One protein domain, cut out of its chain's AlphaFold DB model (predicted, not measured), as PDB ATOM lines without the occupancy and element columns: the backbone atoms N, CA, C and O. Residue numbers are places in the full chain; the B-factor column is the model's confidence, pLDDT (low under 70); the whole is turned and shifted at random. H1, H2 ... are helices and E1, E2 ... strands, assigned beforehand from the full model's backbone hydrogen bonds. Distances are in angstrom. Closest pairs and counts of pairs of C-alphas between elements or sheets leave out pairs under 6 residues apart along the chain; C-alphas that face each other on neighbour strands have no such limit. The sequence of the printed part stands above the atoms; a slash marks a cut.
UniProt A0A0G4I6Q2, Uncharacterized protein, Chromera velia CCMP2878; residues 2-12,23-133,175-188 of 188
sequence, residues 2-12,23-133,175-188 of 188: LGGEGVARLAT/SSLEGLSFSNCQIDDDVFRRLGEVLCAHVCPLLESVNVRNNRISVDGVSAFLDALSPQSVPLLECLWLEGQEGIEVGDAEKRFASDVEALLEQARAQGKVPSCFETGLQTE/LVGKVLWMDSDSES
ATOM      1  N   LEU A   2     -39.238 -42.613 -25.652       60.78
ATOM      2  CA  LEU A   2     -38.983 -43.565 -26.742       60.78
ATOM      3  C   LEU A   2     -38.368 -42.886 -27.985       60.78
ATOM      4  O   LEU A   2     -37.485 -43.454 -28.627       60.78
ATOM      5  N   GLY A   3     -38.729 -41.630 -28.277       64.38
ATOM      6  CA  GLY A   3     -38.253 -40.909 -29.465       64.38
ATOM      7  C   GLY A   3     -36.756 -40.593 -29.464       64.38
ATOM      8  O   GLY A   3     -36.062 -40.852 -30.447       64.38
ATOM      9  N   GLY A   4     -36.222 -40.090 -28.345       76.25
ATOM     10  CA  GLY A   4     -34.790 -39.786 -28.224       76.25
ATOM     11  C   GLY A   4     -33.902 -41.028 -28.360       76.25
ATOM     12  O   GLY A   4     -32.854 -40.984 -29.010       76.25
ATOM     13  N   GLU A   5     -34.343 -42.157 -27.803       79.06
ATOM     14  CA  GLU A   5     -33.646 -43.435 -27.938       79.06
ATOM     15  C   GLU A   5     -33.731 -43.980 -29.369       79.06
ATOM     16  O   GLU A   5     -32.729 -44.458 -29.903       79.06
ATOM     17  N   GLY A   6     -34.872 -43.823 -30.043       72.81
ATOM     18  CA  GLY A   6     -35.030 -44.149 -31.461       72.81
ATOM     19  C   GLY A   6     -34.053 -43.406 -32.368       72.81
ATOM     20  O   GLY A   6     -33.331 -44.027 -33.152       72.81
ATOM     21  N   VAL A   7     -33.939 -42.085 -32.205       76.50
ATOM     22  CA  VAL A   7     -32.966 -41.273 -32.956       76.50
ATOM     23  C   VAL A   7     -31.526 -41.677 -32.619       76.50
ATOM     24  O   VAL A   7     -30.686 -41.790 -33.515       76.50
ATOM     25  N   ALA A   8     -31.221 -41.977 -31.353       78.94
ATOM     26  CA  ALA A   8     -29.901 -42.476 -30.962       78.94
ATOM     27  C   ALA A   8     -29.583 -43.849 -31.587       78.94
ATOM     28  O   ALA A   8     -28.453 -44.103 -32.019       78.94
ATOM     29  N   ARG A   9     -30.576 -44.736 -31.694       74.94
ATOM     30  CA  ARG A   9     -30.454 -46.031 -32.378       74.94
ATOM     31  C   ARG A   9     -30.227 -45.854 -33.876       74.94
ATOM     32  O   ARG A   9     -29.380 -46.553 -34.430       74.94
ATOM     33  N   LEU A  10     -30.882 -44.888 -34.521       74.00
ATOM     34  CA  LEU A  10     -30.590 -44.535 -35.915       74.00
ATOM     35  C   LEU A  10     -29.135 -44.083 -36.079       74.00
ATOM     36  O   LEU A  10     -28.409 -44.667 -36.886       74.00
ATOM     37  N   ALA A  11     -28.688 -43.134 -35.253       74.62
ATOM     38  CA  ALA A  11     -27.323 -42.607 -35.279       74.62
ATOM     39  C   ALA A  11     -26.263 -43.706 -35.074       74.62
ATOM     40  O   ALA A  11     -25.255 -43.763 -35.775       74.62
ATOM     41  N   THR A  12     -26.497 -44.624 -34.132       71.19
ATOM     42  CA  THR A  12     -25.570 -45.730 -33.839       71.19
ATOM     43  C   THR A  12     -25.618 -46.846 -34.881       71.19
ATOM     44  O   THR A  12     -24.576 -47.411 -35.213       71.19
ATOM     45  N   SER A  23     -30.057 -46.541 -46.189       69.31
ATOM     46  CA  SER A  23     -30.055 -46.275 -47.632       69.31
ATOM     47  C   SER A  23     -31.262 -46.873 -48.361       69.31
ATOM     48  O   SER A  23     -31.563 -46.470 -49.479       69.31
ATOM     49  N   SER A  24     -31.916 -47.863 -47.746       77.12
ATOM     50  CA  SER A  24     -33.144 -48.491 -48.238       77.12
ATOM     51  C   SER A  24     -34.404 -48.043 -47.501       77.12
ATOM     52  O   SER A  24     -35.453 -48.646 -47.710       77.12
ATOM     53  N   LEU A  25     -34.284 -47.080 -46.584       80.31
ATOM     54  CA  LEU A  25     -35.402 -46.609 -45.778       80.31
ATOM     55  C   LEU A  25     -36.285 -45.701 -46.637       80.31
ATOM     56  O   LEU A  25     -35.780 -44.724 -47.177       80.31
ATOM     57  N   GLU A  26     -37.567 -46.043 -46.746       87.00
ATOM     58  CA  GLU A  26     -38.566 -45.288 -47.521       87.00
ATOM     59  C   GLU A  26     -39.492 -44.464 -46.625       87.00
ATOM     60  O   GLU A  26     -39.926 -43.379 -46.997       87.00
ATOM     61  N   GLY A  27     -39.738 -44.931 -45.401       85.25
ATOM     62  CA  GLY A  27     -40.565 -44.220 -44.434       85.25
ATOM     63  C   GLY A  27     -40.018 -44.333 -43.020       85.25
ATOM     64  O   GLY A  27     -39.459 -45.367 -42.635       85.25
ATOM     65  N   LEU A  28     -40.204 -43.270 -42.246       86.19
ATOM     66  CA  LEU A  28     -39.824 -43.196 -40.843       86.19
ATOM     67  C   LEU A  28     -41.002 -42.680 -40.022       86.19
ATOM     68  O   LEU A  28     -41.445 -41.556 -40.241       86.19
ATOM     69  N   SER A  29     -41.504 -43.485 -39.086       87.25
ATOM     70  CA  SER A  29     -42.612 -43.096 -38.213       87.25
ATOM     71  C   SER A  29     -42.171 -43.048 -36.756       87.25
ATOM     72  O   SER A  29     -41.692 -44.042 -36.215       87.25
ATOM     73  N   PHE A  30     -42.357 -41.881 -36.150       86.81
ATOM     74  CA  PHE A  30     -42.158 -41.576 -34.739       86.81
ATOM     75  C   PHE A  30     -43.392 -40.873 -34.154       86.81
ATOM     76  O   PHE A  30     -43.279 -39.922 -33.374       86.81
ATOM     77  N   SER A  31     -44.588 -41.279 -34.571       85.62
ATOM     78  CA  SER A  31     -45.817 -40.725 -34.003       85.62
ATOM     79  C   SER A  31     -45.883 -41.015 -32.500       85.62
ATOM     80  O   SER A  31     -45.511 -42.105 -32.068       85.62
ATOM     81  N   ASN A  32     -46.353 -40.055 -31.698       85.75
ATOM     82  CA  ASN A  32     -46.513 -40.202 -30.241       85.75
ATOM     83  C   ASN A  32     -45.221 -40.551 -29.470       85.75
ATOM     84  O   ASN A  32     -45.278 -41.113 -28.382       85.75
ATOM     85  N   CYS A  33     -44.041 -40.224 -29.998       86.31
ATOM     86  CA  CYS A  33     -42.759 -40.659 -29.433       86.31
ATOM     87  C   CYS A  33     -42.126 -39.686 -28.423       86.31
ATOM     88  O   CYS A  33     -40.983 -39.905 -28.003       86.31
ATOM     89  N   GLN A  34     -42.831 -38.623 -28.023       87.69
ATOM     90  CA  GLN A  34     -42.301 -37.548 -27.170       87.69
ATOM     91  C   GLN A  34     -41.049 -36.887 -27.779       87.69
ATOM     92  O   GLN A  34     -40.089 -36.573 -27.073       87.69
ATOM     93  N   ILE A  35     -41.030 -36.722 -29.102       89.31
ATOM     94  CA  ILE A  35     -39.981 -35.983 -29.805       89.31
ATOM     95  C   ILE A  35     -40.159 -34.492 -29.526       89.31
ATOM     96  O   ILE A  35     -41.236 -33.946 -29.738       89.31
ATOM     97  N   ASP A  36     -39.094 -33.843 -29.073       92.62
ATOM     98  CA  ASP A  36     -39.003 -32.391 -28.949       92.62
ATOM     99  C   ASP A  36     -38.134 -31.794 -30.069       92.62
ATOM    100  O   ASP A  36     -37.542 -32.513 -30.883       92.62
ATOM    101  N   ASP A  37     -38.029 -30.467 -30.094       94.38
ATOM    102  CA  ASP A  37     -37.218 -29.719 -31.061       94.38
ATOM    103  C   ASP A  37     -35.753 -30.183 -31.115       94.38
ATOM    104  O   ASP A  37     -35.153 -30.277 -32.190       94.38
ATOM    105  N   ASP A  38     -35.159 -30.498 -29.961       92.94
ATOM    106  CA  ASP A  38     -33.758 -30.905 -29.865       92.94
ATOM    107  C   ASP A  38     -33.532 -32.296 -30.469       92.94
ATOM    108  O   ASP A  38     -32.528 -32.517 -31.163       92.94
ATOM    109  N   VAL A  39     -34.442 -33.237 -30.209       91.25
ATOM    110  CA  VAL A  39     -34.436 -34.587 -30.786       91.25
ATOM    111  C   VAL A  39     -34.733 -34.524 -32.282       91.25
ATOM    112  O   VAL A  39     -34.046 -35.190 -33.061       91.25
ATOM    113  N   PHE A  40     -35.682 -33.690 -32.706       92.56
ATOM    114  CA  PHE A  40     -36.034 -33.542 -34.115       92.56
ATOM    115  C   PHE A  40     -34.893 -32.917 -34.929       92.56
ATOM    116  O   PHE A  40     -34.526 -33.440 -35.982       92.56
ATOM    117  N   ARG A  41     -34.204 -31.897 -34.402       93.81
ATOM    118  CA  ARG A  41     -32.969 -31.371 -35.013       93.81
ATOM    119  C   ARG A  41     -31.905 -32.459 -35.176       93.81
ATOM    120  O   ARG A  41     -31.320 -32.586 -36.250       93.81
ATOM    121  N   ARG A  42     -31.657 -33.267 -34.134       91.00
ATOM    122  CA  ARG A  42     -30.683 -34.377 -34.200       91.00
ATOM    123  C   ARG A  42     -31.062 -35.402 -35.263       91.00
ATOM    124  O   ARG A  42     -30.174 -35.939 -35.918       91.00
ATOM    125  N   LEU A  43     -32.354 -35.661 -35.466       89.19
ATOM    126  CA  LEU A  43     -32.805 -36.512 -36.564       89.19
ATOM    127  C   LEU A  43     -32.372 -35.936 -37.921       89.19
ATOM    128  O   LEU A  43     -31.823 -36.672 -38.739       89.19
ATOM    129  N   GLY A  44     -32.518 -34.626 -38.132       89.12
ATOM    130  CA  GLY A  44     -32.012 -33.941 -39.327       89.12
ATOM    131  C   GLY A  44     -30.499 -34.113 -39.521       89.12
ATOM    132  O   GLY A  44     -30.047 -34.446 -40.617       89.12
ATOM    133  N   GLU A  45     -29.711 -33.987 -38.449       89.31
ATOM    134  CA  GLU A  45     -28.257 -34.219 -38.477       89.31
ATOM    135  C   GLU A  45     -27.906 -35.666 -38.865       89.31
ATOM    136  O   GLU A  45     -26.992 -35.896 -39.658       89.31
ATOM    137  N   VAL A  46     -28.650 -36.647 -38.344       86.50
ATOM    138  CA  VAL A  46     -28.485 -38.073 -38.672       86.50
ATOM    139  C   VAL A  46     -28.791 -38.327 -40.149       86.50
ATOM    140  O   VAL A  46     -27.998 -38.979 -40.831       86.50
ATOM    141  N   LEU A  47     -29.892 -37.781 -40.672       84.62
ATOM    142  CA  LEU A  47     -30.240 -37.888 -42.095       84.62
ATOM    143  C   LEU A  47     -29.168 -37.234 -42.979       84.62
ATOM    144  O   LEU A  47     -28.779 -37.791 -44.008       84.62
ATOM    145  N   CYS A  48     -28.628 -36.092 -42.546       85.12
ATOM    146  CA  CYS A  48     -27.544 -35.391 -43.225       85.12
ATOM    147  C   CYS A  48     -26.242 -36.203 -43.262       85.12
ATOM    148  O   CYS A  48     -25.602 -36.307 -44.308       85.12
ATOM    149  N   ALA A  49     -25.876 -36.833 -42.146       83.94
ATOM    150  CA  ALA A  49     -24.659 -37.631 -42.031       83.94
ATOM    151  C   ALA A  49     -24.717 -38.954 -42.811       83.94
ATOM    152  O   ALA A  49     -23.676 -39.449 -43.254       83.94
ATOM    153  N   HIS A  50     -25.906 -39.543 -42.964       77.75
ATOM    154  CA  HIS A  50     -26.047 -40.906 -43.479       77.75
ATOM    155  C   HIS A  50     -26.651 -41.029 -44.870       77.75
ATOM    156  O   HIS A  50     -26.552 -42.122 -45.420       77.75
ATOM    157  N   VAL A  51     -27.162 -39.932 -45.442       78.25
ATOM    158  CA  VAL A  51     -27.785 -39.841 -46.773       78.25
ATOM    159  C   VAL A  51     -28.835 -40.933 -46.981       78.25
ATOM    160  O   VAL A  51     -28.532 -42.100 -47.224       78.25
ATOM    161  N   CYS A  52     -30.101 -40.543 -46.933       81.19
ATOM    162  CA  CYS A  52     -31.242 -41.429 -47.108       81.19
ATOM    163  C   CYS A  52     -31.861 -41.188 -48.495       81.19
ATOM    164  O   CYS A  52     -32.834 -40.447 -48.613       81.19
ATOM    165  N   PRO A  53     -31.301 -41.783 -49.569       80.50
ATOM    166  CA  PRO A  53     -31.693 -41.472 -50.940       80.50
ATOM    167  C   PRO A  53     -33.099 -41.948 -51.296       80.50
ATOM    168  O   PRO A  53     -33.627 -41.482 -52.294       80.50
ATOM    169  N   LEU A  54     -33.660 -42.890 -50.530       84.50
ATOM    170  CA  LEU A  54     -34.984 -43.462 -50.764       84.50
ATOM    171  C   LEU A  54     -36.039 -42.983 -49.769       84.50
ATOM    172  O   LEU A  54     -37.171 -43.422 -49.876       84.50
ATOM    173  N   LEU A  55     -35.690 -42.121 -48.808       86.69
ATOM    174  CA  LEU A  55     -36.643 -41.705 -47.784       86.69
ATOM    175  C   LEU A  55     -37.669 -40.757 -48.397       86.69
ATOM    176  O   LEU A  55     -37.304 -39.662 -48.812       86.69
ATOM    177  N   GLU A  56     -38.923 -41.192 -48.410       89.00
ATOM    178  CA  GLU A  56     -40.069 -40.505 -49.006       89.00
ATOM    179  C   GLU A  56     -40.958 -39.851 -47.952       89.00
ATOM    180  O   GLU A  56     -41.555 -38.807 -48.208       89.00
ATOM    181  N   SER A  57     -41.028 -40.419 -46.746       87.62
ATOM    182  CA  SER A  57     -41.926 -39.922 -45.701       87.62
ATOM    183  C   SER A  57     -41.310 -39.936 -44.304       87.62
ATOM    184  O   SER A  57     -40.646 -40.889 -43.893       87.62
ATOM    185  N   VAL A  58     -41.574 -38.873 -43.546       89.69
ATOM    186  CA  VAL A  58     -41.280 -38.768 -42.114       89.69
ATOM    187  C   VAL A  58     -42.572 -38.416 -41.387       89.69
ATOM    188  O   VAL A  58     -43.191 -37.395 -41.664       89.69
ATOM    189  N   ASN A  59     -42.999 -39.261 -40.457       88.75
ATOM    190  CA  ASN A  59     -44.168 -39.031 -39.622       88.75
ATOM    191  C   ASN A  59     -43.723 -38.743 -38.187       88.75
ATOM    192  O   ASN A  59     -43.135 -39.603 -37.537       88.75
ATOM    193  N   VAL A  60     -44.007 -37.537 -37.707       90.31
ATOM    194  CA  VAL A  60     -43.714 -37.080 -36.342       90.31
ATOM    195  C   VAL A  60     -44.960 -36.461 -35.704       90.31
ATOM    196  O   VAL A  60     -44.871 -35.539 -34.891       90.31
ATOM    197  N   ARG A  61     -46.140 -36.983 -36.046       89.56
ATOM    198  CA  ARG A  61     -47.411 -36.553 -35.457       89.56
ATOM    199  C   ARG A  61     -47.457 -36.748 -33.947       89.56
ATOM    200  O   ARG A  61     -46.804 -37.648 -33.414       89.56
ATOM    201  N   ASN A  62     -48.259 -35.928 -33.275       89.44
ATOM    202  CA  ASN A  62     -48.511 -36.039 -31.837       89.44
ATOM    203  C   ASN A  62     -47.222 -36.017 -30.997       89.44
ATOM    204  O   ASN A  62     -46.987 -36.873 -30.146       89.44
ATOM    205  N   ASN A  63     -46.338 -35.063 -31.289       92.31
ATOM    206  CA  ASN A  63     -45.082 -34.846 -30.570       92.31
ATOM    207  C   ASN A  63     -45.031 -33.417 -30.005       92.31
ATOM    208  O   ASN A  63     -46.060 -32.771 -29.886       92.31
ATOM    209  N   ARG A  64     -43.860 -32.927 -29.594       93.38
ATOM    210  CA  ARG A  64     -43.648 -31.598 -28.994       93.38
ATOM    211  C   ARG A  64     -42.767 -30.737 -29.895       93.38
ATOM    212  O   ARG A  64     -41.771 -30.180 -29.434       93.38
ATOM    213  N   ILE A  65     -43.079 -30.704 -31.190       93.31
ATOM    214  CA  ILE A  65     -42.279 -29.993 -32.189       93.31
ATOM    215  C   ILE A  65     -42.886 -28.610 -32.430       93.31
ATOM    216  O   ILE A  65     -44.037 -28.480 -32.840       93.31
ATOM    217  N   SER A  66     -42.090 -27.573 -32.201       94.62
ATOM    218  CA  SER A  66     -42.426 -26.184 -32.488       94.62
ATOM    219  C   SER A  66     -41.960 -25.759 -33.887       94.62
ATOM    220  O   SER A  66     -41.217 -26.471 -34.568       94.62
ATOM    221  N   VAL A  67     -42.352 -24.552 -34.313       94.31
ATOM    222  CA  VAL A  67     -41.849 -23.929 -35.554       94.31
ATOM    223  C   VAL A  67     -40.317 -23.839 -35.547       94.31
ATOM    224  O   VAL A  67     -39.675 -24.124 -36.560       94.31
ATOM    225  N   ASP A  68     -39.716 -23.514 -34.397       94.69
ATOM    226  CA  ASP A  68     -38.258 -23.440 -34.246       94.69
ATOM    227  C   ASP A  68     -37.613 -24.824 -34.412       94.69
ATOM    228  O   ASP A  68     -36.559 -24.946 -35.046       94.69
ATOM    229  N   GLY A  69     -38.264 -25.881 -33.916       93.81
ATOM    230  CA  GLY A  69     -37.847 -27.267 -34.126       93.81
ATOM    231  C   GLY A  69     -37.855 -27.670 -35.597       93.81
ATOM    232  O   GLY A  69     -36.876 -28.241 -36.087       93.81
ATOM    233  N   VAL A  70     -38.918 -27.322 -36.329       93.38
ATOM    234  CA  VAL A  70     -39.006 -27.562 -37.779       93.38
ATOM    235  C   VAL A  70     -37.924 -26.785 -38.527       93.38
ATOM    236  O   VAL A  70     -37.226 -27.363 -39.361       93.38
ATOM    237  N   SER A  71     -37.719 -25.506 -38.201       93.75
ATOM    238  CA  SER A  71     -36.650 -24.698 -38.800       93.75
ATOM    239  C   SER A  71     -35.275 -25.323 -38.557       93.75
ATOM    240  O   SER A  71     -34.487 -25.466 -39.491       93.75
ATOM    241  N   ALA A  72     -34.985 -25.739 -37.321       93.94
ATOM    242  CA  ALA A  72     -33.714 -26.356 -36.959       93.94
ATOM    243  C   ALA A  72     -33.490 -27.700 -37.670       93.94
ATOM    244  O   ALA A  72     -32.368 -27.991 -38.092       93.94
ATOM    245  N   PHE A  73     -34.542 -28.504 -37.836       93.62
ATOM    246  CA  PHE A  73     -34.501 -29.727 -38.635       93.62
ATOM    247  C   PHE A  73     -34.158 -29.426 -40.098       93.62
ATOM    248  O   PHE A  73     -33.200 -29.993 -40.624       93.62
ATOM    249  N   LEU A  74     -34.878 -28.500 -40.737       90.69
ATOM    250  CA  LEU A  74     -34.634 -28.112 -42.129       90.69
ATOM    251  C   LEU A  74     -33.232 -27.520 -42.324       90.69
ATOM    252  O   LEU A  74     -32.598 -27.762 -43.349       90.69
ATOM    253  N   ASP A  75     -32.715 -26.779 -41.347       91.31
ATOM    254  CA  ASP A  75     -31.361 -26.226 -41.388       91.31
ATOM    255  C   ASP A  75     -30.255 -27.268 -41.239       91.31
ATOM    256  O   ASP A  75     -29.170 -27.078 -41.795       91.31
ATOM    257  N   ALA A  76     -30.524 -28.379 -40.552       91.44
ATOM    258  CA  ALA A  76     -29.589 -29.492 -40.444       91.44
ATOM    259  C   ALA A  76     -29.482 -30.316 -41.745       91.44
ATOM    260  O   ALA A  76     -28.470 -30.989 -41.965       91.44
ATOM    261  N   LEU A  77     -30.496 -30.265 -42.618       88.81
ATOM    262  CA  LEU A  77     -30.513 -31.005 -43.881       88.81
ATOM    263  C   LEU A  77     -29.562 -30.405 -44.926       88.81
ATOM    264  O   LEU A  77     -29.335 -29.196 -45.006       88.81
ATOM    265  N   SER A  78     -29.049 -31.276 -45.797       86.12
ATOM    266  CA  SER A  78     -28.329 -30.874 -47.005       86.12
ATOM    267  C   SER A  78     -29.125 -31.268 -48.255       86.12
ATOM    268  O   SER A  78     -29.858 -32.251 -48.223       86.12
ATOM    269  N   PRO A  79     -28.941 -30.590 -49.401       79.88
ATOM    270  CA  PRO A  79     -29.640 -30.931 -50.649       79.88
ATOM    271  C   PRO A  79     -29.512 -32.392 -51.103       79.88
ATOM    272  O   PRO A  79     -30.281 -32.864 -51.933       79.88
ATOM    273  N   GLN A  80     -28.500 -33.109 -50.608       82.00
ATOM    274  CA  GLN A  80     -28.228 -34.498 -50.973       82.00
ATOM    275  C   GLN A  80     -28.691 -35.495 -49.910       82.00
ATOM    276  O   GLN A  80     -28.634 -36.692 -50.167       82.00
ATOM    277  N   SER A  81     -29.117 -35.042 -48.726       82.81
ATOM    278  CA  SER A  81     -29.414 -35.947 -47.616       82.81
ATOM    279  C   SER A  81     -30.738 -36.678 -47.769       82.81
ATOM    280  O   SER A  81     -30.819 -37.839 -47.380       82.81
ATOM    281  N   VAL A  82     -31.751 -36.020 -48.339       84.44
ATOM    282  CA  VAL A  82     -33.120 -36.546 -48.476       84.44
ATOM    283  C   VAL A  82     -33.738 -36.170 -49.836       84.44
ATOM    284  O   VAL A  82     -34.725 -35.442 -49.906       84.44
ATOM    285  N   PRO A  83     -33.150 -36.629 -50.955       82.88
ATOM    286  CA  PRO A  83     -33.528 -36.176 -52.295       82.88
ATOM    287  C   PRO A  83     -34.936 -36.600 -52.736       82.88
ATOM    288  O   PRO A  83     -35.437 -36.045 -53.710       82.88
ATOM    289  N   LEU A  84     -35.542 -37.580 -52.061       85.56
ATOM    290  CA  LEU A  84     -36.877 -38.096 -52.363       85.56
ATOM    291  C   LEU A  84     -37.896 -37.814 -51.256       85.56
ATOM    292  O   LEU A  84     -38.984 -38.354 -51.328       85.56
ATOM    293  N   LEU A  85     -37.580 -37.003 -50.242       85.94
ATOM    294  CA  LEU A  85     -38.519 -36.774 -49.142       85.94
ATOM    295  C   LEU A  85     -39.690 -35.909 -49.618       85.94
ATOM    296  O   LEU A  85     -39.508 -34.731 -49.917       85.94
ATOM    297  N   GLU A  86     -40.876 -36.502 -49.691       86.69
ATOM    298  CA  GLU A  86     -42.095 -35.872 -50.204       86.69
ATOM    299  C   GLU A  86     -43.074 -35.515 -49.088       86.69
ATOM    300  O   GLU A  86     -43.844 -34.582 -49.257       86.69
ATOM    301  N   CYS A  87     -43.051 -36.199 -47.941       86.56
ATOM    302  CA  CYS A  87     -44.028 -35.948 -46.878       86.56
ATOM    303  C   CYS A  87     -43.376 -35.803 -45.499       86.56
ATOM    304  O   CYS A  87     -42.610 -36.672 -45.071       86.56
ATOM    305  N   LEU A  88     -43.753 -34.761 -44.757       89.00
ATOM    306  CA  LEU A  88     -43.417 -34.566 -43.347       89.00
ATOM    307  C   LEU A  88     -44.681 -34.310 -42.523       89.00
ATOM    308  O   LEU A  88     -45.175 -33.194 -42.485       89.00
ATOM    309  N   TRP A  89     -45.178 -35.325 -41.825       89.12
ATOM    310  CA  TRP A  89     -46.431 -35.234 -41.075       89.12
ATOM    311  C   TRP A  89     -46.198 -34.628 -39.688       89.12
ATOM    312  O   TRP A  89     -45.568 -35.268 -38.840       89.12
ATOM    313  N   LEU A  90     -46.719 -33.416 -39.465       89.31
ATOM    314  CA  LEU A  90     -46.527 -32.612 -38.245       89.31
ATOM    315  C   LEU A  90     -47.821 -32.356 -37.452       89.31
ATOM    316  O   LEU A  90     -47.796 -31.590 -36.500       89.31
ATOM    317  N   GLU A  91     -48.941 -32.983 -37.801       88.56
ATOM    318  CA  GLU A  91     -50.232 -32.783 -37.115       88.56
ATOM    319  C   GLU A  91     -50.172 -33.096 -35.602       88.56
ATOM    320  O   GLU A  91     -49.407 -33.963 -35.158       88.56
ATOM    321  N   GLY A  92     -51.017 -32.414 -34.821       86.94
ATOM    322  CA  GLY A  92     -51.306 -32.760 -33.425       86.94
ATOM    323  C   GLY A  92     -50.194 -32.467 -32.414       86.94
ATOM    324  O   GLY A  92     -50.097 -33.166 -31.409       86.94
ATOM    325  N   GLN A  93     -49.322 -31.483 -32.655       92.44
ATOM    326  CA  GLN A  93     -48.233 -31.195 -31.713       92.44
ATOM    327  C   GLN A  93     -48.759 -30.693 -30.356       92.44
ATOM    328  O   GLN A  93     -49.564 -29.768 -30.266       92.44
ATOM    329  N   GLU A  94     -48.250 -31.280 -29.279       90.50
ATOM    330  CA  GLU A  94     -48.510 -30.874 -27.906       90.50
ATOM    331  C   GLU A  94     -48.026 -29.436 -27.675       90.50
ATOM    332  O   GLU A  94     -46.895 -29.073 -28.002       90.50
ATOM    333  N   GLY A  95     -48.893 -28.620 -27.073       86.94
ATOM    334  CA  GLY A  95     -48.641 -27.196 -26.846       86.94
ATOM    335  C   GLY A  95     -49.115 -26.288 -27.982       86.94
ATOM    336  O   GLY A  95     -49.032 -25.069 -27.836       86.94
ATOM    337  N   ILE A  96     -49.649 -26.851 -29.071       87.75
ATOM    338  CA  ILE A  96     -50.339 -26.104 -30.124       87.75
ATOM    339  C   ILE A  96     -51.842 -26.274 -29.925       87.75
ATOM    340  O   ILE A  96     -52.373 -27.380 -29.992       87.75
ATOM    341  N   GLU A  97     -52.523 -25.173 -29.619       87.25
ATOM    342  CA  GLU A  97     -53.975 -25.173 -29.438       87.25
ATOM    343  C   GLU A  97     -54.685 -25.330 -30.792       87.25
ATOM    344  O   GLU A  97     -54.287 -24.724 -31.790       87.25
ATOM    345  N   VAL A  98     -55.753 -26.130 -30.812       83.50
ATOM    346  CA  VAL A  98     -56.598 -26.311 -32.002       83.50
ATOM    347  C   VAL A  98     -57.236 -24.973 -32.390       83.50
ATOM    348  O   VAL A  98     -57.666 -24.208 -31.524       83.50
ATOM    349  N   GLY A  99     -57.324 -24.702 -33.694       85.69
ATOM    350  CA  GLY A  99     -57.888 -23.466 -34.244       85.69
ATOM    351  C   GLY A  99     -56.806 -22.506 -34.739       85.69
ATOM    352  O   GLY A  99     -55.922 -22.900 -35.497       85.69
ATOM    353  N   ASP A 100     -56.863 -21.236 -34.332       85.81
ATOM    354  CA  ASP A 100     -55.987 -20.183 -34.876       85.81
ATOM    355  C   ASP A 100     -54.492 -20.444 -34.646       85.81
ATOM    356  O   ASP A 100     -53.660 -20.102 -35.491       85.81
ATOM    357  N   ALA A 101     -54.127 -21.044 -33.508       86.06
ATOM    358  CA  ALA A 101     -52.734 -21.357 -33.204       86.06
ATOM    359  C   ALA A 101     -52.188 -22.469 -34.115       86.06
ATOM    360  O   ALA A 101     -51.069 -22.348 -34.614       86.06
ATOM    361  N   GLU A 102     -52.987 -23.500 -34.393       85.38
ATOM    362  CA  GLU A 102     -52.662 -24.557 -35.353       85.38
ATOM    363  C   GLU A 102     -52.567 -24.028 -36.790       85.38
ATOM    364  O   GLU A 102     -51.587 -24.308 -37.482       85.38
ATOM    365  N   LYS A 103     -53.508 -23.175 -37.219       86.38
ATOM    366  CA  LYS A 103     -53.453 -22.508 -38.533       86.38
ATOM    367  C   LYS A 103     -52.190 -21.660 -38.681       86.38
ATOM    368  O   LYS A 103     -51.510 -21.714 -39.707       86.38
ATOM    369  N   ARG A 104     -51.833 -20.902 -37.640       90.12
ATOM    370  CA  ARG A 104     -50.598 -20.110 -37.620       90.12
ATOM    371  C   ARG A 104     -49.359 -20.995 -37.690       90.12
ATOM    372  O   ARG A 104     -48.460 -20.693 -38.466       90.12
ATOM    373  N   PHE A 105     -49.322 -22.079 -36.918       90.94
ATOM    374  CA  PHE A 105     -48.238 -23.054 -36.984       90.94
ATOM    375  C   PHE A 105     -48.085 -23.620 -38.399       90.94
ATOM    376  O   PHE A 105     -46.975 -23.647 -38.923       90.94
ATOM    377  N   ALA A 106     -49.190 -24.004 -39.042       88.88
ATOM    378  CA  ALA A 106     -49.175 -24.508 -40.410       88.88
ATOM    379  C   ALA A 106     -48.636 -23.480 -41.408       88.88
ATOM    380  O   ALA A 106     -47.746 -23.810 -42.193       88.88
ATOM    381  N   SER A 107     -49.097 -22.231 -41.324       88.94
ATOM    382  CA  SER A 107     -48.619 -21.138 -42.176       88.94
ATOM    383  C   SER A 107     -47.125 -20.848 -41.975       88.94
ATOM    384  O   SER A 107     -46.376 -20.724 -42.947       88.94
ATOM    385  N   ASP A 108     -46.660 -20.803 -40.723       92.38
ATOM    386  CA  ASP A 108     -45.248 -20.579 -40.399       92.38
ATOM    387  C   ASP A 108     -44.368 -21.738 -40.920       92.38
ATOM    388  O   ASP A 108     -43.301 -21.509 -41.498       92.38
ATOM    389  N   VAL A 109     -44.822 -22.990 -40.780       91.25
ATOM    390  CA  VAL A 109     -44.131 -24.177 -41.311       91.25
ATOM    391  C   VAL A 109     -44.094 -24.172 -42.841       91.25
ATOM    392  O   VAL A 109     -43.056 -24.486 -43.428       91.25
ATOM    393  N   GLU A 110     -45.184 -23.797 -43.505       89.00
ATOM    394  CA  GLU A 110     -45.230 -23.698 -44.964       89.00
ATOM    395  C   GLU A 110     -44.223 -22.664 -45.488       89.00
ATOM    396  O   GLU A 110     -43.459 -22.958 -46.413       89.00
ATOM    397  N   ALA A 111     -44.126 -21.502 -44.838       91.00
ATOM    398  CA  ALA A 111     -43.138 -20.481 -45.178       91.00
ATOM    399  C   ALA A 111     -41.691 -20.992 -45.020       91.00
ATOM    400  O   ALA A 111     -40.834 -20.749 -45.881       91.00
ATOM    401  N   LEU A 112     -41.406 -21.749 -43.952       91.62
ATOM    402  CA  LEU A 112     -40.097 -22.385 -43.755       91.62
ATOM    403  C   LEU A 112     -39.776 -23.397 -44.860       91.62
ATOM    404  O   LEU A 112     -38.631 -23.486 -45.313       91.62
ATOM    405  N   LEU A 113     -40.774 -24.145 -45.324       86.94
ATOM    406  CA  LEU A 113     -40.599 -25.111 -46.401       86.94
ATOM    407  C   LEU A 113     -40.391 -24.452 -47.749       86.94
ATOM    408  O   LEU A 113     -39.526 -24.896 -48.503       86.94
ATOM    409  N   GLU A 114     -41.110 -23.376 -48.052       88.25
ATOM    410  CA  GLU A 114     -40.860 -22.589 -49.256       88.25
ATOM    411  C   GLU A 114     -39.416 -22.064 -49.270       88.25
ATOM    412  O   GLU A 114     -38.702 -22.198 -50.272       88.25
ATOM    413  N   GLN A 115     -38.926 -21.583 -48.125       89.06
ATOM    414  CA  GLN A 115     -37.532 -21.182 -47.969       89.06
ATOM    415  C   GLN A 115     -36.560 -22.361 -48.157       89.06
ATOM    416  O   GLN A 115     -35.552 -22.224 -48.858       89.06
ATOM    417  N   ALA A 116     -36.836 -23.525 -47.569       87.56
ATOM    418  CA  ALA A 116     -35.994 -24.712 -47.716       87.56
ATOM    419  C   ALA A 116     -35.965 -25.229 -49.168       87.56
ATOM    420  O   ALA A 116     -34.900 -25.612 -49.666       87.56
ATOM    421  N   ARG A 117     -37.099 -25.166 -49.880       86.19
ATOM    422  CA  ARG A 117     -37.221 -25.468 -51.316       86.19
ATOM    423  C   ARG A 117     -36.406 -24.494 -52.159       86.19
ATOM    424  O   ARG A 117     -35.658 -24.928 -53.033       86.19
ATOM    425  N   ALA A 118     -36.475 -23.195 -51.866       86.75
ATOM    426  CA  ALA A 118     -35.674 -22.178 -52.553       86.75
ATOM    427  C   ALA A 118     -34.160 -22.407 -52.379       86.75
ATOM    428  O   ALA A 118     -33.369 -22.084 -53.267       86.75
ATOM    429  N   GLN A 119     -33.752 -23.006 -51.257       85.12
ATOM    430  CA  GLN A 119     -32.367 -23.403 -50.983       85.12
ATOM    431  C   GLN A 119     -31.998 -24.784 -51.557       85.12
ATOM    432  O   GLN A 119     -30.841 -25.195 -51.465       85.12
ATOM    433  N   GLY A 120     -32.958 -25.508 -52.143       83.56
ATOM    434  CA  GLY A 120     -32.780 -26.859 -52.672       83.56
ATOM    435  C   GLY A 120     -32.550 -27.924 -51.598       83.56
ATOM    436  O   GLY A 120     -32.014 -28.982 -51.914       83.56
ATOM    437  N   LYS A 121     -32.896 -27.649 -50.335       82.31
ATOM    438  CA  LYS A 121     -32.712 -28.592 -49.218       82.31
ATOM    439  C   LYS A 121     -33.751 -29.712 -49.218       82.31
ATOM    440  O   LYS A 121     -33.456 -30.802 -48.742       82.31
ATOM    441  N   VAL A 122     -34.940 -29.439 -49.755       79.19
ATOM    442  CA  VAL A 122     -36.051 -30.392 -49.872       79.19
ATOM    443  C   VAL A 122     -36.641 -30.370 -51.290       79.19
ATOM    444  O   VAL A 122     -36.531 -29.346 -51.977       79.19
ATOM    445  N   PRO A 123     -37.261 -31.474 -51.747       76.38
ATOM    446  CA  PRO A 123     -37.951 -31.546 -53.033       76.38
ATOM    447  C   PRO A 123     -39.103 -30.543 -53.168       76.38
ATOM    448  O   PRO A 123     -39.696 -30.087 -52.191       76.38
ATOM    449  N   SER A 124     -39.466 -30.215 -54.410       65.06
ATOM    450  CA  SER A 124     -40.551 -29.267 -54.703       65.06
ATOM    451  C   SER A 124     -41.952 -29.785 -54.351       65.06
ATOM    452  O   SER A 124     -42.864 -28.977 -54.231       65.06
ATOM    453  N   CYS A 125     -42.128 -31.101 -54.202       58.00
ATOM    454  CA  CYS A 125     -43.393 -31.783 -53.888       58.00
ATOM    455  C   CYS A 125     -43.606 -32.041 -52.382       58.00
ATOM    456  O   CYS A 125     -44.405 -32.888 -52.020       58.00
ATOM    457  N   PHE A 126     -42.884 -31.330 -51.509       70.12
ATOM    458  CA  PHE A 126     -42.863 -31.605 -50.069       70.12
ATOM    459  C   PHE A 126     -44.154 -31.184 -49.334       70.12
ATOM    460  O   PHE A 126     -44.365 -29.992 -49.128       70.12
ATOM    461  N   GLU A 127     -44.993 -32.113 -48.900       74.50
ATOM    462  CA  GLU A 127     -46.247 -31.860 -48.174       74.50
ATOM    463  C   GLU A 127     -46.088 -32.049 -46.655       74.50
ATOM    464  O   GLU A 127     -45.303 -32.880 -46.197       74.50
ATOM    465  N   THR A 128     -46.844 -31.288 -45.854       68.44
ATOM    466  CA  THR A 128     -46.773 -31.317 -44.376       68.44
ATOM    467  C   THR A 128     -47.878 -32.127 -43.697       68.44
ATOM    468  O   THR A 128     -47.866 -32.303 -42.476       68.44
ATOM    469  N   GLY A 129     -48.879 -32.567 -44.463       63.56
ATOM    470  CA  GLY A 129     -50.125 -33.130 -43.926       63.56
ATOM    471  C   GLY A 129     -51.022 -32.115 -43.201       63.56
ATOM    472  O   GLY A 129     -52.159 -32.439 -42.883       63.56
ATOM    473  N   LEU A 130     -50.564 -30.876 -42.980       72.88
ATOM    474  CA  LEU A 130     -51.355 -29.845 -42.307       72.88
ATOM    475  C   LEU A 130     -52.473 -29.370 -43.242       72.88
ATOM    476  O   LEU A 130     -52.209 -28.926 -44.359       72.88
ATOM    477  N   GLN A 131     -53.720 -29.485 -42.793       61.66
ATOM    478  CA  GLN A 131     -54.876 -28.990 -43.534       61.66
ATOM    479  C   GLN A 131     -55.021 -27.489 -43.273       61.66
ATOM    480  O   GLN A 131     -55.364 -27.075 -42.170       61.66
ATOM    481  N   THR A 132     -54.765 -26.659 -44.283       57.00
ATOM    482  CA  THR A 132     -55.276 -25.288 -44.311       57.00
ATOM    483  C   THR A 132     -56.668 -25.369 -44.921       57.00
ATOM    484  O   THR A 132     -56.817 -25.414 -46.140       57.00
ATOM    485  N   GLU A 133     -57.692 -25.520 -44.088       57.38
ATOM    486  CA  GLU A 133     -59.062 -25.330 -44.557       57.38
ATOM    487  C   GLU A 133     -59.182 -23.853 -44.959       57.38
ATOM    488  O   GLU A 133     -59.116 -22.962 -44.113       57.38
ATOM    489  N   LEU A 175     -38.816 -53.506 -37.826       45.59
ATOM    490  CA  LEU A 175     -38.628 -53.300 -39.264       45.59
ATOM    491  C   LEU A 175     -39.649 -54.155 -40.032       45.59
ATOM    492  O   LEU A 175     -39.363 -55.301 -40.389       45.59
ATOM    493  N   VAL A 176     -40.842 -53.612 -40.289       39.94
ATOM    494  CA  VAL A 176     -41.838 -54.236 -41.175       39.94
ATOM    495  C   VAL A 176     -41.652 -53.683 -42.591       39.94
ATOM    496  O   VAL A 176     -42.236 -52.678 -42.984       39.94
ATOM    497  N   GLY A 177     -40.802 -54.337 -43.384       49.25
ATOM    498  CA  GLY A 177     -40.499 -53.900 -44.753       49.25
ATOM    499  C   GLY A 177     -39.463 -52.771 -44.812       49.25
ATOM    500  O   GLY A 177     -38.486 -52.788 -44.068       49.25
ATOM    501  N   LYS A 178     -39.631 -51.823 -45.744       61.72
ATOM    502  CA  LYS A 178     -38.732 -50.662 -45.934       61.72
ATOM    503  C   LYS A 178     -39.105 -49.447 -45.069       61.72
ATOM    504  O   LYS A 178     -38.518 -48.376 -45.228       61.72
ATOM    505  N   VAL A 179     -40.068 -49.616 -44.164       62.06
ATOM    506  CA  VAL A 179     -40.551 -48.583 -43.245       62.06
ATOM    507  C   VAL A 179     -40.156 -48.977 -41.824       62.06
ATOM    508  O   VAL A 179     -40.362 -50.122 -41.415       62.06
ATOM    509  N   LEU A 180     -39.553 -48.041 -41.092       68.62
ATOM    510  CA  LEU A 180     -39.238 -48.215 -39.676       68.62
ATOM    511  C   LEU A 180     -40.357 -47.584 -38.842       68.62
ATOM    512  O   LEU A 180     -40.531 -46.363 -38.874       68.62
ATOM    513  N   TRP A 181     -41.088 -48.427 -38.116       67.50
ATOM    514  CA  TRP A 181     -42.136 -48.021 -37.186       67.50
ATOM    515  C   TRP A 181     -41.574 -48.024 -35.765       67.50
ATOM    516  O   TRP A 181     -41.015 -49.025 -35.308       67.50
ATOM    517  N   MET A 182     -41.677 -46.881 -35.094       64.75
ATOM    518  CA  MET A 182     -41.541 -46.776 -33.648       64.75
ATOM    519  C   MET A 182     -42.862 -46.219 -33.141       64.75
ATOM    520  O   MET A 182     -43.077 -45.011 -33.150       64.75
ATOM    521  N   ASP A 183     -43.770 -47.120 -32.791       52.53
ATOM    522  CA  ASP A 183     -44.994 -46.775 -32.088       52.53
ATOM    523  C   ASP A 183     -44.689 -46.751 -30.584       52.53
ATOM    524  O   ASP A 183     -43.815 -47.470 -30.102       52.53
ATOM    525  N   SER A 184     -45.352 -45.859 -29.848       52.50
ATOM    526  CA  SER A 184     -45.280 -45.833 -28.377       52.50
ATOM    527  C   SER A 184     -46.377 -46.680 -27.723       52.50
ATOM    528  O   SER A 184     -46.554 -46.604 -26.512       52.50
ATOM    529  N   ASP A 185     -47.092 -47.491 -28.505       48.81
ATOM    530  CA  ASP A 185     -48.139 -48.391 -28.022       48.81
ATOM    531  C   ASP A 185     -47.532 -49.709 -27.513       48.81
ATOM    532  O   ASP A 185     -47.632 -50.757 -28.143       48.81
ATOM    533  N   SER A 186     -46.925 -49.631 -26.330       46.69
ATOM    534  CA  SER A 186     -47.143 -50.656 -25.307       46.69
ATOM    535  C   SER A 186     -47.587 -49.950 -24.043       46.69
ATOM    536  O   SER A 186     -46.772 -49.640 -23.180       46.69
ATOM    537  N   GLU A 187     -48.891 -49.719 -23.928       41.97
ATOM    538  CA  GLU A 187     -49.580 -49.886 -22.652       41.97
ATOM    539  C   GLU A 187     -50.868 -50.679 -22.910       41.97
ATOM    540  O   GLU A 187     -51.653 -50.358 -23.802       41.97
ATOM    541  N   SER A 188     -50.983 -51.784 -22.171       38.88
ATOM    542  CA  SER A 188     -52.067 -52.773 -22.182       38.88
ATOM    543  C   SER A 188     -53.361 -52.272 -21.538       38.88
ATOM    544  O   SER A 188     -53.306 -51.303 -20.748       38.88
TER     545      SER A 188
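Overview. This is residues 2 to 12, 23 to 133 and 175 to 188 of the 188 residues of an uncharacterized protein of Chromera velia CCMP2878 (UniProt A0A0G4I6Q2). The chain is wound in stacked turns, a short, slightly curved solenoid: four short parallel strands side by side make one wall, and four helices in a row, H1, H2, H3 and H4, make the opposite wall, with links crossing between them. Residues 119 to 133, with no named element, fold back past E3, and a tail of residues 182 to 188 follows E4 at the other edge of the sheet. The printed part has 136 residues, with four named helices and four named strands in the order H1 E1 H2 E2 H3 E3 H4 E4; the sheet runs E3 E2 E1 E4, all parallel. The class is mixed, helices and strands, with 66 residues, under half, in named elements. The whole is compact, with a radius of gyration of the C-alphas of 14.1 A and spans of 44 by 38 by 24 A.

Arrangement. H1, residues 2 to 12, touches H2, residues 37 to 50, at a shallow tilt of 23 degrees, the same way; the closest C-alphas are those of Ala 11 and Val 46, 5.8 A apart. H2 touches H3, residues 67 to 76, at a shallow tilt of 18 degrees, the same way, closest at the C-alphas of Asp 37 and Gly 69, 4.0 A. H3 touches H4, residues 100 to 118, at a shallow tilt of 17 degrees, the same way, closest at the C-alphas of Val 67 and Val 109, 6.2 A. H1 and H3 are apart, as are H2 and H4. In the sheet, edge strand E4, residues 179 to 181, is parallel to E1, residues 27 to 29, with N 29 and O 180 3.0 A apart, within hydrogen-bond range. E1 is parallel to E2, residues 57 to 59, with N 59 and O 28 at 2.8 A. E2 is parallel to edge strand E3, residues 87 to 89, with N 58 and O 87 at 2.9 A. E1, H2, E2 and E2, H3, E3 are strand-helix-strand units, parallel neighbour strands with a helix between them in the chain, each with a right-handed crossover. None of the four helices is on the sheet. In H1, H2, H3 and H4 every O i to N i+4 pair is within hydrogen-bond range.

Along the chain. H1 begins at C-alpha 2, (-38.983, -43.565, -26.742), and is 15.3 A long. E1 measures 6.6 A, H2 20.1 A, E2 6.5 A, H3 14.3 A and E3 6.3 A. H4, the longest helix, measures 27.0 A and ends at C-alpha 118, (-35.674, -22.178, -52.553). E4, 6.3 A, ends at C-alpha 181, (-42.136, -48.021, -37.186).

Size, cuts and confidence. The C-alphas of Ala 118 and Ser 188 are the two farthest apart, 46.1 A. Residues 13 to 22 and 134 to 174 are not printed; the gaps are 14.5 A from C-alpha 12 to 23 and 35.0 A from C-alpha 133 to 175. Of the links printed whole, none is long. The mean pLDDT of the printed part is 81.2; residues 175 to 188 are among the 24 under 70.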